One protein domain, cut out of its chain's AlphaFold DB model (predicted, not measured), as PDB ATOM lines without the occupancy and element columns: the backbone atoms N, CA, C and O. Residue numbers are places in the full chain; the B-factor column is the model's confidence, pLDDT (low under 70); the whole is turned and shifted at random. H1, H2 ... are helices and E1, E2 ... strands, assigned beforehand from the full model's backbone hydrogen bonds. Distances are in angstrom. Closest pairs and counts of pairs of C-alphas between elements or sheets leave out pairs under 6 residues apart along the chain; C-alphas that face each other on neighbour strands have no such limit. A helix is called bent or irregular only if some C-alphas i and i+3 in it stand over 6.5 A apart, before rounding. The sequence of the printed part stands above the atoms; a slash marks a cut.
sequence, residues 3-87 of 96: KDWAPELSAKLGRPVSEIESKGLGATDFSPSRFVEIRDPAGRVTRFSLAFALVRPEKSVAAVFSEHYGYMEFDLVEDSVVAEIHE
ATOM      1  N   LYS A   3      35.869 -36.962  55.415       88.69
ATOM      2  CA  LYS A   3      36.546 -38.032  56.165       88.69
ATOM      3  C   LYS A   3      35.643 -39.240  56.409       88.69
ATOM      4  O   LYS A   3      36.113 -40.369  56.359       88.69
ATOM      5  N   ASP A   4      34.342 -39.011  56.579       92.88
ATOM      6  CA  ASP A   4      33.369 -40.078  56.811       92.88
ATOM      7  C   ASP A   4      33.175 -40.961  55.580       92.88
ATOM      8  O   ASP A   4      32.594 -42.028  55.713       92.88
ATOM      9  N   TRP A   5      33.644 -40.531  54.406       95.56
ATOM     10  CA  TRP A   5      33.584 -41.253  53.133       95.56
ATOM     11  C   TRP A   5      34.969 -41.645  52.612       95.56
ATOM     12  O   TRP A   5      35.091 -42.119  51.486       95.56
ATOM     13  N   ALA A   6      36.031 -41.430  53.395       95.62
ATOM     14  CA  ALA A   6      37.397 -41.666  52.941       95.62
ATOM     15  C   ALA A   6      37.656 -43.115  52.465       95.62
ATOM     16  O   ALA A   6      38.352 -43.265  51.458       95.62
ATOM     17  N   PRO A   7      37.090 -44.175  53.086       95.56
ATOM     18  CA  PRO A   7      37.218 -45.539  52.569       95.56
ATOM     19  C   PRO A   7      36.606 -45.717  51.171       95.56
ATOM     20  O   PRO A   7      37.244 -46.268  50.275       95.56
ATOM     21  N   GLU A   8      35.393 -45.216  50.952       96.38
ATOM     22  CA  GLU A   8      34.691 -45.322  49.670       96.38
ATOM     23  C   GLU A   8      35.324 -44.432  48.593       96.38
ATOM     24  O   GLU A   8      35.469 -44.848  47.443       96.38
ATOM     25  N   LEU A   9      35.773 -43.232  48.970       96.56
ATOM     26  CA  LEU A   9      36.555 -42.349  48.104       96.56
ATOM     27  C   LEU A   9      37.878 -43.004  47.702       96.56
ATOM     28  O   LEU A   9      38.268 -42.919  46.541       96.56
ATOM     29  N   SER A  10      38.543 -43.698  48.629       96.56
ATOM     30  CA  SER A  10      39.775 -44.433  48.344       96.56
ATOM     31  C   SER A  10      39.536 -45.513  47.294       96.56
ATOM     32  O   SER A  10      40.258 -45.566  46.297       96.56
ATOM     33  N   ALA A  11      38.473 -46.305  47.459       96.25
ATOM     34  CA  ALA A  11      38.102 -47.335  46.499       96.25
ATOM     35  C   ALA A  11      37.757 -46.757  45.116       96.25
ATOM     36  O   ALA A  11      38.180 -47.303  44.097       96.25
ATOM     37  N   LYS A  12      37.018 -45.642  45.065       94.69
ATOM     38  CA  LYS A  12      36.577 -45.028  43.805       94.69
ATOM     39  C   LYS A  12      37.697 -44.303  43.055       94.69
ATOM     40  O   LYS A  12      37.731 -44.355  41.828       94.69
ATOM     41  N   LEU A  13      38.581 -43.613  43.774       94.75
ATOM     42  CA  LEU A  13      39.635 -42.774  43.188       94.75
ATOM     43  C   LEU A  13      40.974 -43.508  43.042       94.75
ATOM     44  O   LEU A  13      41.882 -42.994  42.396       94.75
ATOM     45  N   GLY A  14      41.128 -44.681  43.662       95.75
ATOM     46  CA  GLY A  14      42.398 -45.410  43.690       95.75
ATOM     47  C   GLY A  14      43.490 -44.698  44.498       95.75
ATOM     48  O   GLY A  14      44.675 -44.946  44.288       95.75
ATOM     49  N   ARG A  15      43.102 -43.802  45.411       95.25
ATOM     50  CA  ARG A  15      44.007 -43.023  46.273       95.25
ATOM     51  C   ARG A  15      43.988 -43.575  47.699       95.25
ATOM     52  O   ARG A  15      42.937 -44.038  48.136       95.25
ATOM     53  N   PRO A  16      45.087 -43.530  48.469       96.62
ATOM     54  CA  PRO A  16      45.075 -43.963  49.867       96.62
ATOM     55  C   PRO A  16      44.134 -43.118  50.739       96.62
ATOM     56  O   PRO A  16      44.083 -41.898  50.597       96.62
ATOM     57  N   VAL A  17      43.466 -43.749  51.713       97.19
ATOM     58  CA  VAL A  17      42.622 -43.065  52.719       97.19
ATOM     59  C   VAL A  17      43.373 -41.914  53.397       97.19
ATOM     60  O   VAL A  17      42.860 -40.802  53.462       97.19
ATOM     61  N   SER A  18      44.618 -42.141  53.825       96.31
ATOM     62  CA  SER A  18      45.446 -41.120  54.487       96.31
ATOM     63  C   SER A  18      45.743 -39.910  53.596       96.31
ATOM     64  O   SER A  18      45.875 -38.783  54.079       96.31
ATOM     65  N   GLU A  19      45.836 -40.115  52.282       95.81
ATOM     66  CA  GLU A  19      45.996 -39.024  51.328       95.81
ATOM     67  C   GLU A  19      44.702 -38.214  51.203       95.81
ATOM     68  O   GLU A  19      44.745 -36.987  51.243       95.81
ATOM     69  N   ILE A  20      43.551 -38.885  51.117       96.19
ATOM     70  CA  ILE A  20      42.235 -38.233  51.054       96.19
ATOM     71  C   ILE A  20      41.964 -37.432  52.331       96.19
ATOM     72  O   ILE A  20      41.502 -36.298  52.264       96.19
ATOM     73  N   GLU A  21      42.298 -37.969  53.502       94.75
ATOM     74  CA  GLU A  21      42.098 -37.278  54.779       94.75
ATOM     75  C   GLU A  21      42.995 -36.047  54.957       94.75
ATOM     76  O   GLU A  21      42.592 -35.093  55.628       94.75
ATOM     77  N   SER A  22      44.204 -36.073  54.386       95.00
ATOM     78  CA  SER A  22      45.191 -34.996  54.528       95.00
ATOM     79  C   SER A  22      45.073 -33.921  53.451       95.00
ATOM     80  O   SER A  22      45.256 -32.743  53.752       95.00
ATOM     81  N   LYS A  23      44.774 -34.307  52.206       94.00
ATOM     82  CA  LYS A  23      44.741 -33.402  51.047       94.00
ATOM     83  C   LYS A  23      43.335 -33.124  50.523       94.00
ATOM     84  O   LYS A  23      43.158 -32.167  49.780       94.00
ATOM     85  N   GLY A  24      42.350 -33.941  50.887       94.25
ATOM     86  CA  GLY A  24      41.006 -33.863  50.325       94.25
ATOM     87  C   GLY A  24      40.956 -34.245  48.842       94.25
ATOM     88  O   GLY A  24      41.797 -34.998  48.331       94.25
ATOM     89  N   LEU A  25      39.936 -33.717  48.168       95.44
ATOM     90  CA  LEU A  25      39.750 -33.831  46.722       95.44
ATOM     91  C   LEU A  25      40.365 -32.623  46.016       95.44
ATOM     92  O   LEU A  25      40.296 -31.502  46.519       95.44
ATOM     93  N   GLY A  26      40.946 -32.861  44.848       93.50
ATOM     94  CA  GLY A  26      41.448 -31.840  43.937       93.50
ATOM     95  C   GLY A  26      40.673 -31.829  42.622       93.50
ATOM     96  O   GLY A  26      39.933 -32.760  42.316       93.50
ATOM     97  N   ALA A  27      40.884 -30.792  41.807       93.00
ATOM     98  CA  ALA A  27      40.208 -30.623  40.515       93.00
ATOM     99  C   ALA A  27      40.354 -31.848  39.588       93.00
ATOM    100  O   ALA A  27      39.428 -32.209  38.874       93.00
ATOM    101  N   THR A  28      41.490 -32.548  39.645       93.00
ATOM    102  CA  THR A  28      41.753 -33.742  38.825       93.00
ATOM    103  C   THR A  28      40.934 -34.973  39.219       93.00
ATOM    104  O   THR A  28      40.907 -35.936  38.458       93.00
ATOM    105  N   ASP A  29      40.286 -34.973  40.389       94.75
ATOM    106  CA  ASP A  29      39.356 -36.041  40.779       94.75
ATOM    107  C   ASP A  29      38.002 -35.917  40.042       94.75
ATOM    108  O   ASP A  29      37.181 -36.838  40.080       94.75
ATOM    109  N   PHE A  30      37.766 -34.795  39.349       95.31
ATOM    110  CA  PHE A  30      36.526 -34.486  38.647       95.31
ATOM    111  C   PHE A  30      36.750 -34.454  37.132       95.31
ATOM    112  O   PHE A  30      37.715 -33.883  36.632       95.31
ATOM    113  N   SER A  31      35.845 -35.088  36.382       92.62
ATOM    114  CA  SER A  31      35.887 -35.083  34.916       92.62
ATOM    115  C   SER A  31      34.856 -34.102  34.363       92.62
ATOM    116  O   SER A  31      33.700 -34.174  34.789       92.62
ATOM    117  N   PRO A  32      35.200 -33.262  33.368       90.38
ATOM    118  CA  PRO A  32      34.231 -32.388  32.704       90.38
ATOM    119  C   PRO A  32      33.146 -33.162  31.948       90.38
ATOM    120  O   PRO A  32      32.075 -32.619  31.699       90.38
ATOM    121  N   SER A  33      33.395 -34.435  31.622       91.56
ATOM    122  CA  SER A  33      32.416 -35.328  30.995       91.56
ATOM    123  C   SER A  33      31.500 -36.051  31.987       91.56
ATOM    124  O   SER A  33      30.634 -36.814  31.562       91.56
ATOM    125  N   ARG A  34      31.696 -35.876  33.302       94.06
ATOM    126  CA  ARG A  34      30.922 -36.585  34.330       94.06
ATOM    127  C   ARG A  34      29.916 -35.679  35.019       94.06
ATOM    128  O   ARG A  34      30.244 -34.592  35.499       94.06
ATOM    129  N   PHE A  35      28.706 -36.205  35.132       95.94
ATOM    130  CA  PHE A  35      27.591 -35.583  35.818       95.94
ATOM    131  C   PHE A  35      26.974 -36.560  36.812       95.94
ATOM    132  O   PHE A  35      27.016 -37.774  36.616       95.94
ATOM    133  N   VAL A  36      26.353 -36.024  37.855       97.38
ATOM    134  CA  VAL A  36      25.515 -36.793  38.776       97.38
ATOM    135  C   VAL A  36      24.100 -36.265  38.708       97.38
ATOM    136  O   VAL A  36      23.889 -35.059  38.802       97.38
ATOM    137  N   GLU A  37      23.135 -37.167  38.604       97.62
ATOM    138  CA  GLU A  37      21.725 -36.861  38.794       97.62
ATOM    139  C   GLU A  37      21.184 -37.584  40.024       97.62
ATOM    140  O   GLU A  37      21.314 -38.803  40.150       97.62
ATOM    141  N   ILE A  38      20.548 -36.817  40.909       96.56
ATOM    142  CA  ILE A  38      19.696 -37.322  41.984       96.56
ATOM    143  C   ILE A  38      18.254 -37.113  41.543       96.56
ATOM    144  O   ILE A  38      17.846 -35.974  41.290       96.56
ATOM    145  N   ARG A  39      17.493 -38.200  41.429       96.81
ATOM    146  CA  ARG A  39      16.070 -38.160  41.086       96.81
ATOM    147  C   ARG A  39      15.256 -38.634  42.270       96.81
ATOM    148  O   ARG A  39      15.495 -39.727  42.782       96.81
ATOM    149  N   ASP A  40      14.318 -37.802  42.695       92.12
ATOM    150  CA  ASP A  40      13.369 -38.187  43.728       92.12
ATOM    151  C   ASP A  40      12.194 -38.991  43.138       92.12
ATOM    152  O   ASP A  40      12.017 -39.025  41.914       92.12
ATOM    153  N   PRO A  41      11.352 -39.612  43.982       92.50
ATOM    154  CA  PRO A  41      10.230 -40.425  43.503       92.50
ATOM    155  C   PRO A  41       9.155 -39.632  42.752       92.50
ATOM    156  O   PRO A  41       8.375 -40.199  41.993       92.50
ATOM    157  N   ALA A  42       9.105 -38.309  42.941       93.12
ATOM    158  CA  ALA A  42       8.215 -37.426  42.192       93.12
ATOM    159  C   ALA A  42       8.779 -37.064  40.803       93.12
ATOM    160  O   ALA A  42       8.146 -36.313  40.059       93.12
ATOM    161  N   GLY A  43       9.963 -37.576  40.447       90.88
ATOM    162  CA  GLY A  43      10.641 -37.323  39.181       90.88
ATOM    163  C   GLY A  43      11.395 -35.994  39.133       90.88
ATOM    164  O   GLY A  43      11.851 -35.596  38.059       90.88
ATOM    165  N   ARG A  44      11.549 -35.285  40.260       93.88
ATOM    166  CA  ARG A  44      12.364 -34.064  40.310       93.88
ATOM    167  C   ARG A  44      13.834 -34.451  40.229       93.88
ATOM    168  O   ARG A  44      14.298 -35.308  40.976       93.88
ATOM    169  N   VAL A  45      14.561 -33.796  39.326       95.44
ATOM    170  CA  VAL A  45      15.971 -34.084  39.048       95.44
ATOM    171  C   VAL A  45      16.842 -32.941  39.544       95.44
ATOM    172  O   VAL A  45      16.657 -31.792  39.143       95.44
ATOM    173  N   THR A  46      17.827 -33.269  40.374       95.31
ATOM    174  CA  THR A  46      18.937 -32.373  40.710       95.31
ATOM    175  C   THR A  46      20.187 -32.874  40.004       95.31
ATOM    176  O   THR A  46      20.579 -34.023  40.202       95.31
ATOM    177  N   ARG A  47      20.804 -32.028  39.171       95.69
ATOM    178  CA  ARG A  47      21.974 -32.387  38.361       95.69
ATOM    179  C   ARG A  47      23.211 -31.599  38.779       95.69
ATOM    180  O   ARG A  47      23.140 -30.387  38.960       95.69
ATOM    181  N   PHE A  48      24.344 -32.287  38.846       96.06
ATOM    182  CA  PHE A  48      25.655 -31.737  39.180       96.06
ATOM    183  C   PHE A  48      26.642 -32.039  38.058       96.06
ATOM    184  O   PHE A  48      26.776 -33.192  37.657       96.06
ATOM    185  N   SER A  49      27.329 -31.020  37.547       94.94
ATOM    186  CA  SER A  49      28.471 -31.175  36.642       94.94
ATOM    187  C   SER A  49      29.768 -31.361  37.424       94.94
ATOM    188  O   SER A  49      29.830 -31.029  38.614       94.94
ATOM    189  N   LEU A  50      30.802 -31.881  36.744       95.50
ATOM    190  CA  LEU A  50      32.128 -32.116  37.333       95.50
ATOM    191  C   LEU A  50      31.989 -32.873  38.655       95.50
ATOM    192  O   LEU A  50      32.485 -32.446  39.698       95.50
ATOM    193  N   ALA A  51      31.195 -33.942  38.618       96.94
ATOM    194  CA  ALA A  51      30.711 -34.597  39.819       96.94
ATOM    195  C   ALA A  51      30.757 -36.115  39.711       96.94
ATOM    196  O   ALA A  51      30.705 -36.696  38.626       96.94
ATOM    197  N   PHE A  52      30.813 -36.750  40.873       97.06
ATOM    198  CA  PHE A  52      30.606 -38.179  41.039       97.06
ATOM    199  C   PHE A  52      29.873 -38.452  42.355       97.06
ATOM    200  O   PHE A  52      29.820 -37.595  43.241       97.06
ATOM    201  N   ALA A  53      29.297 -39.644  42.485       97.06
ATOM    202  CA  ALA A  53      28.543 -40.041  43.658       97.06
ATOM    203  C   ALA A  53      29.163 -41.261  44.345       97.06
ATOM    204  O   ALA A  53      29.879 -42.076  43.756       97.06
ATOM    205  N   LEU A  54      28.862 -41.376  45.630       96.62
ATOM    206  CA  LEU A  54      29.036 -42.581  46.423       96.62
ATOM    207  C   LEU A  54      27.713 -42.877  47.112       96.62
ATOM    208  O   LEU A  54      27.019 -41.963  47.548       96.62
ATOM    209  N   VAL A  55      27.361 -44.153  47.207       95.31
ATOM    210  CA  VAL A  55      26.100 -44.589  47.809       95.31
ATOM    211  C   VAL A  55      26.414 -45.583  48.912       95.31
ATOM    212  O   VAL A  55      27.239 -46.476  48.727       95.31
ATOM    213  N   ARG A  56      25.736 -45.424  50.048       94.81
ATOM    214  CA  ARG A  56      25.682 -46.382  51.155       94.81
ATOM    215  C   ARG A  56      24.262 -46.928  51.243       94.81
ATOM    216  O   ARG A  56      23.431 -46.330  51.934       94.81
ATOM    217  N   PRO A  57      23.945 -48.010  50.508       90.94
ATOM    218  CA  PRO A  57      22.592 -48.554  50.463       90.94
ATOM    219  C   PRO A  57      22.064 -48.929  51.849       90.94
ATOM    220  O   PRO A  57      20.897 -48.717  52.144       90.94
ATOM    221  N   GLU A  58      22.930 -49.423  52.730       93.19
ATOM    222  CA  GLU A  58      22.593 -49.833  54.093       93.19
ATOM    223  C   GLU A  58      22.195 -48.672  55.012       93.19
ATOM    224  O   GLU A  58      21.567 -48.891  56.047       93.19
ATOM    225  N   LYS A  59      22.560 -47.441  54.639       93.62
ATOM    226  CA  LYS A  59      22.160 -46.215  55.340       93.62
ATOM    227  C   LYS A  59      21.126 -45.412  54.565       93.62
ATOM    228  O   LYS A  59      20.699 -44.381  55.066       93.62
ATOM    229  N   SER A  60      20.766 -45.849  53.359       95.19
ATOM    230  CA  SER A  60      19.950 -45.081  52.423       95.19
ATOM    231  C   SER A  60      20.471 -43.653  52.230       95.19
ATOM    232  O   SER A  60      19.703 -42.703  52.265       95.19
ATOM    233  N   VAL A  61      21.783 -43.485  52.042       96.00
ATOM    234  CA  VAL A  61      22.396 -42.165  51.813       96.00
ATOM    235  C   VAL A  61      23.261 -42.193  50.562       96.00
ATOM    236  O   VAL A  61      24.042 -43.126  50.349       96.00
ATOM    237  N   ALA A  62      23.167 -41.134  49.764       96.19
ATOM    238  CA  ALA A  62      24.129 -40.824  48.719       96.19
ATOM    239  C   ALA A  62      24.914 -39.562  49.063       96.19
ATOM    240  O   ALA A  62      24.340 -38.560  49.477       96.19
ATOM    241  N   ALA A  63      26.222 -39.593  48.837       96.94
ATOM    242  CA  ALA A  63      27.066 -38.412  48.848       96.94
ATOM    243  C   ALA A  63      27.417 -38.023  47.413       96.94
ATOM    244  O   ALA A  63      27.933 -38.840  46.647       96.94
ATOM    245  N   VAL A  64      27.163 -36.766  47.065       97.12
ATOM    246  CA  VAL A  64      27.594 -36.159  45.806       97.12
ATOM    247  C   VAL A  64      28.806 -35.289  46.085       97.12
ATOM    248  O   VAL A  64      28.771 -34.422  46.958       97.12
ATOM    249  N   PHE A  65      29.867 -35.515  45.316       96.75
ATOM    250  CA  PHE A  65      31.082 -34.713  45.324       96.75
ATOM    251  C   PHE A  65      31.168 -33.993  43.985       96.75
ATOM    252  O   PHE A  65      31.151 -34.637  42.938       96.75
ATOM    253  N   SER A  66      31.256 -32.670  44.018       96.19
ATOM    254  CA  SER A  66      31.383 -31.818  42.843       96.19
ATOM    255  C   SER A  66      32.502 -30.810  43.044       96.19
ATOM    256  O   SER A  66      32.639 -30.235  44.125       96.19
ATOM    257  N   GLU A  67      33.255 -30.541  41.980       95.69
ATOM    258  CA  GLU A  67      34.296 -29.513  41.990       95.69
ATOM    259  C   GLU A  67      33.738 -28.130  42.363       95.69
ATOM    260  O   GLU A  67      34.366 -27.376  43.102       95.69
ATOM    261  N   HIS A  68      32.543 -27.794  41.872       91.75
ATOM    262  CA  HIS A  68      31.972 -26.451  42.008       91.75
ATOM    263  C   HIS A  68      31.013 -26.304  43.187       91.75
ATOM    264  O   HIS A  68      30.873 -25.211  43.731       91.75
ATOM    265  N   TYR A  69      30.354 -27.394  43.580       90.56
ATOM    266  CA  TYR A  69      29.340 -27.378  44.639       90.56
ATOM    267  C   TYR A  69      29.823 -28.026  45.942       90.56
ATOM    268  O   TYR A  69      29.117 -28.001  46.947       90.56
ATOM    269  N   GLY A  70      31.037 -28.582  45.946       92.38
ATOM    270  CA  GLY A  70      31.605 -29.253  47.103       92.38
ATOM    271  C   GLY A  70      30.919 -30.589  47.372       92.38
ATOM    272  O   GLY A  70      30.756 -31.411  46.474       92.38
ATOM    273  N   TYR A  71      30.557 -30.826  48.628       92.50
ATOM    274  CA  TYR A  71      30.019 -32.099  49.097       92.50
ATOM    275  C   TYR A  71      28.621 -31.914  49.682       92.50
ATOM    276  O   TYR A  71      28.402 -31.018  50.500       92.50
ATOM    277  N   MET A  72      27.700 -32.788  49.283       94.56
ATOM    278  CA  MET A  72      26.328 -32.832  49.786       94.56
ATOM    279  C   MET A  72      25.901 -34.277  50.005       94.56
ATOM    280  O   MET A  72      26.241 -35.154  49.212       94.56
ATOM    281  N   GLU A  73      25.114 -34.503  51.050       95.25
ATOM    282  CA  GLU A  73      24.461 -35.783  51.298       95.25
ATOM    283  C   GLU A  73      22.970 -35.683  51.001       95.25
ATOM    284  O   GLU A  73      22.339 -34.652  51.236       95.25
ATOM    285  N   PHE A  74      22.429 -36.776  50.481       94.75
ATOM    286  CA  PHE A  74      21.027 -36.946  50.157       94.75
ATOM    287  C   PHE A  74      20.527 -38.198  50.858       94.75
ATOM    288  O   PHE A  74      21.058 -39.289  50.627       94.75
ATOM    289  N   ASP A  75      19.486 -38.038  51.668       95.31
ATOM    290  CA  ASP A  75      18.696 -39.166  52.140       95.31
ATOM    291  C   ASP A  75      17.943 -39.758  50.944       95.31
ATOM    292  O   ASP A  75      17.203 -39.069  50.236       95.31
ATOM    293  N   LEU A  76      18.161 -41.044  50.700       94.06
ATOM    294  CA  LEU A  76      17.488 -41.809  49.667       94.06
ATOM    295  C   LEU A  76      16.212 -42.397  50.261       94.06
ATOM    296  O   LEU A  76      16.246 -43.239  51.158       94.06
ATOM    297  N   VAL A  77      15.070 -41.965  49.746       92.81
ATOM    298  CA  VAL A  77      13.785 -42.620  50.013       92.81
ATOM    299  C   VAL A  77      13.553 -43.743  48.999       92.81
ATOM    300  O   VAL A  77      14.266 -43.828  47.995       92.81
ATOM    301  N   GLU A  78      12.562 -44.602  49.245       90.25
ATOM    302  CA  GLU A  78      12.131 -45.627  48.283       90.25
ATOM    303  C   GLU A  78      11.937 -45.009  46.887       90.25
ATOM    304  O   GLU A  78      11.438 -43.892  46.779       90.25
ATOM    305  N   ASP A  79      12.409 -45.697  45.845       90.50
ATOM    306  CA  ASP A  79      12.431 -45.248  44.441       90.50
ATOM    307  C   ASP A  79      13.338 -44.047  44.101       90.50
ATOM    308  O   ASP A  79      13.328 -43.562  42.967       90.50
ATOM    309  N   SER A  80      14.186 -43.586  45.027       93.19
ATOM    310  CA  SER A  80      15.222 -42.596  44.696       93.19
ATOM    311  C   SER A  80      16.274 -43.189  43.759       93.19
ATOM    312  O   SER A  80      16.759 -44.303  43.967       93.19
ATOM    313  N   VAL A  81      16.689 -42.417  42.754       93.56
ATOM    314  CA  VAL A  81      17.705 -42.839  41.782       93.56
ATOM    315  C   VAL A  81      18.923 -41.931  41.856       93.56
ATOM    316  O   VAL A  81      18.811 -40.710  41.773       93.56
ATOM    317  N   VAL A  82      20.100 -42.551  41.945       95.25
ATOM    318  CA  VAL A  82      21.402 -41.891  41.806       95.25
ATOM    319  C   VAL A  82      22.048 -42.393  40.525       95.25
ATOM    320  O   VAL A  82      22.289 -43.591  40.384       95.25
ATOM    321  N   ALA A  83      22.319 -41.491  39.586       94.56
ATOM    322  CA  ALA A  83      22.926 -41.832  38.307       94.56
ATOM    323  C   ALA A  83      24.200 -41.019  38.072       94.56
ATOM    324  O   ALA A  83      24.162 -39.790  38.073       94.56
ATOM    325  N   GLU A  84      25.316 -41.706  37.821       93.50
ATOM    326  CA  GLU A  84      26.502 -41.098  37.214       93.50
ATOM    327  C   GLU A  84      26.380 -41.181  35.694       93.50
ATOM    328  O   GLU A  84      26.268 -42.268  35.125       93.50
ATOM    329  N   ILE A  85      26.386 -40.024  35.043       92.44
ATOM    330  CA  ILE A  85      26.233 -39.881  33.599       92.44
ATOM    331  C   ILE A  85      27.587 -39.480  33.020       92.44
ATOM    332  O   ILE A  85      28.210 -38.525  33.486       92.44
ATOM    333  N   HIS A  86      28.034 -40.218  32.005       90.25
ATOM    334  CA  HIS A  86      29.180 -39.851  31.182       90.25
ATOM    335  C   HIS A  86      28.667 -39.321  29.847       90.25
ATOM    336  O   HIS A  86      27.936 -40.027  29.155       90.25
ATOM    337  N   GLU A  87      29.051 -38.102  29.489       85.50
ATOM    338  CA  GLU A  87      28.696 -37.504  28.203       85.50
ATOM    339  C   GLU A  87      29.947 -37.269  27.363       85.50
ATOM    340  O   GLU A  87      30.887 -36.603  27.797       85.50
TER     341      GLU A  87
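This is residues 3 to 87 of the 96 residues of an uncharacterized protein of Lysobacter maris (UniProt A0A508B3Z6). Two three-stranded sheets stand face to face as a small sandwich, E3 E4 E5 making one layer and E2 E1 E6 the other; the layers come close near Phe 35 and Ala 51. H1 packs across the other face of the E3 E4 E5 sheet, and H2 packs on H1, farthest from the middle. The printed part has 85 residues, with two named helices and six named strands in the order H1 H2 E1 E2 E3 E4 E5 E6; both sheets are antiparallel and the class is mixed, helices and strands. The whole is compact, with a radius of gyration of the C-alphas of 12.8 A and spans of 39 by 29 by 18 A.

In one sheet, E3 is residues 51 to 56, 17.1 A long, from C-alpha 51 at (30.711, -34.597, 39.819); E4 is residues 61 to 66, 16.4 A, and E5 residues 70 to 75, 17.0 A. In the other, E2 is residues 45 to 49, 13.1 A, E1 residues 34 to 39, 16.4 A, and E6 residues 81 to 86, 15.9 A, ending with C-alpha 86 at (29.180, -39.851, 31.182). H1 is residues 3 to 13, 14.2 A, from C-alpha 3 at (36.546, -38.032, 56.165); it is irregular, C-alphas 4 and 7 being 7.9 A apart. H2 is residues 17 to 23, 10.0 A.

E3, E4 and E5 form a meander, each strand the antiparallel neighbour of the one before, with E3 and E4 a hairpin and E4 and E5 another. N 54 and O 63 are within hydrogen-bond range at 2.9 A, as are N 64 and O 72 at 2.8 A. In the sandwich, the facing parts of the two sheets are 9.8 A centre to centre, with their strands at 32 degrees. The closest C-alphas of E1 and E3 are those of Phe 35 and Ala 51, 5.2 A apart. E1 is the inner strand of its sheet and forms a hairpin with E2, where N 38 and O 46 are 2.9 A apart. It is antiparallel to E6, where N 37 and O 83 are 2.9 A apart. E1 and E5 are apart, but only just, at 8.3 A. H1 is on the E3 E4 E5 sheet at a height of 9.4 A, over E3, and runs across the strands, at 66 degrees to E3 on the local plane. Its closest C-alpha to E3 is that of Glu 8, 7.1 A from that of Leu 54. H1 and H2 touch, about perpendicular at 73 degrees, the closest C-alphas being those of Ser 10 and Val 17, 5.4 A apart. H2 is on neither sheet. Every O i to N i+4 pair of H2 is within hydrogen-bond range, and 5 of 7 in H1.

The C-alphas farthest apart, of Ser 18 and Ala 42, are 39.4 A apart. The printed part has no cut, and no link is long; H2 to E1, with 10 residues, is short and the other links are tight. The mean pLDDT of the printed part is 94.4, and no printed residue is under 70.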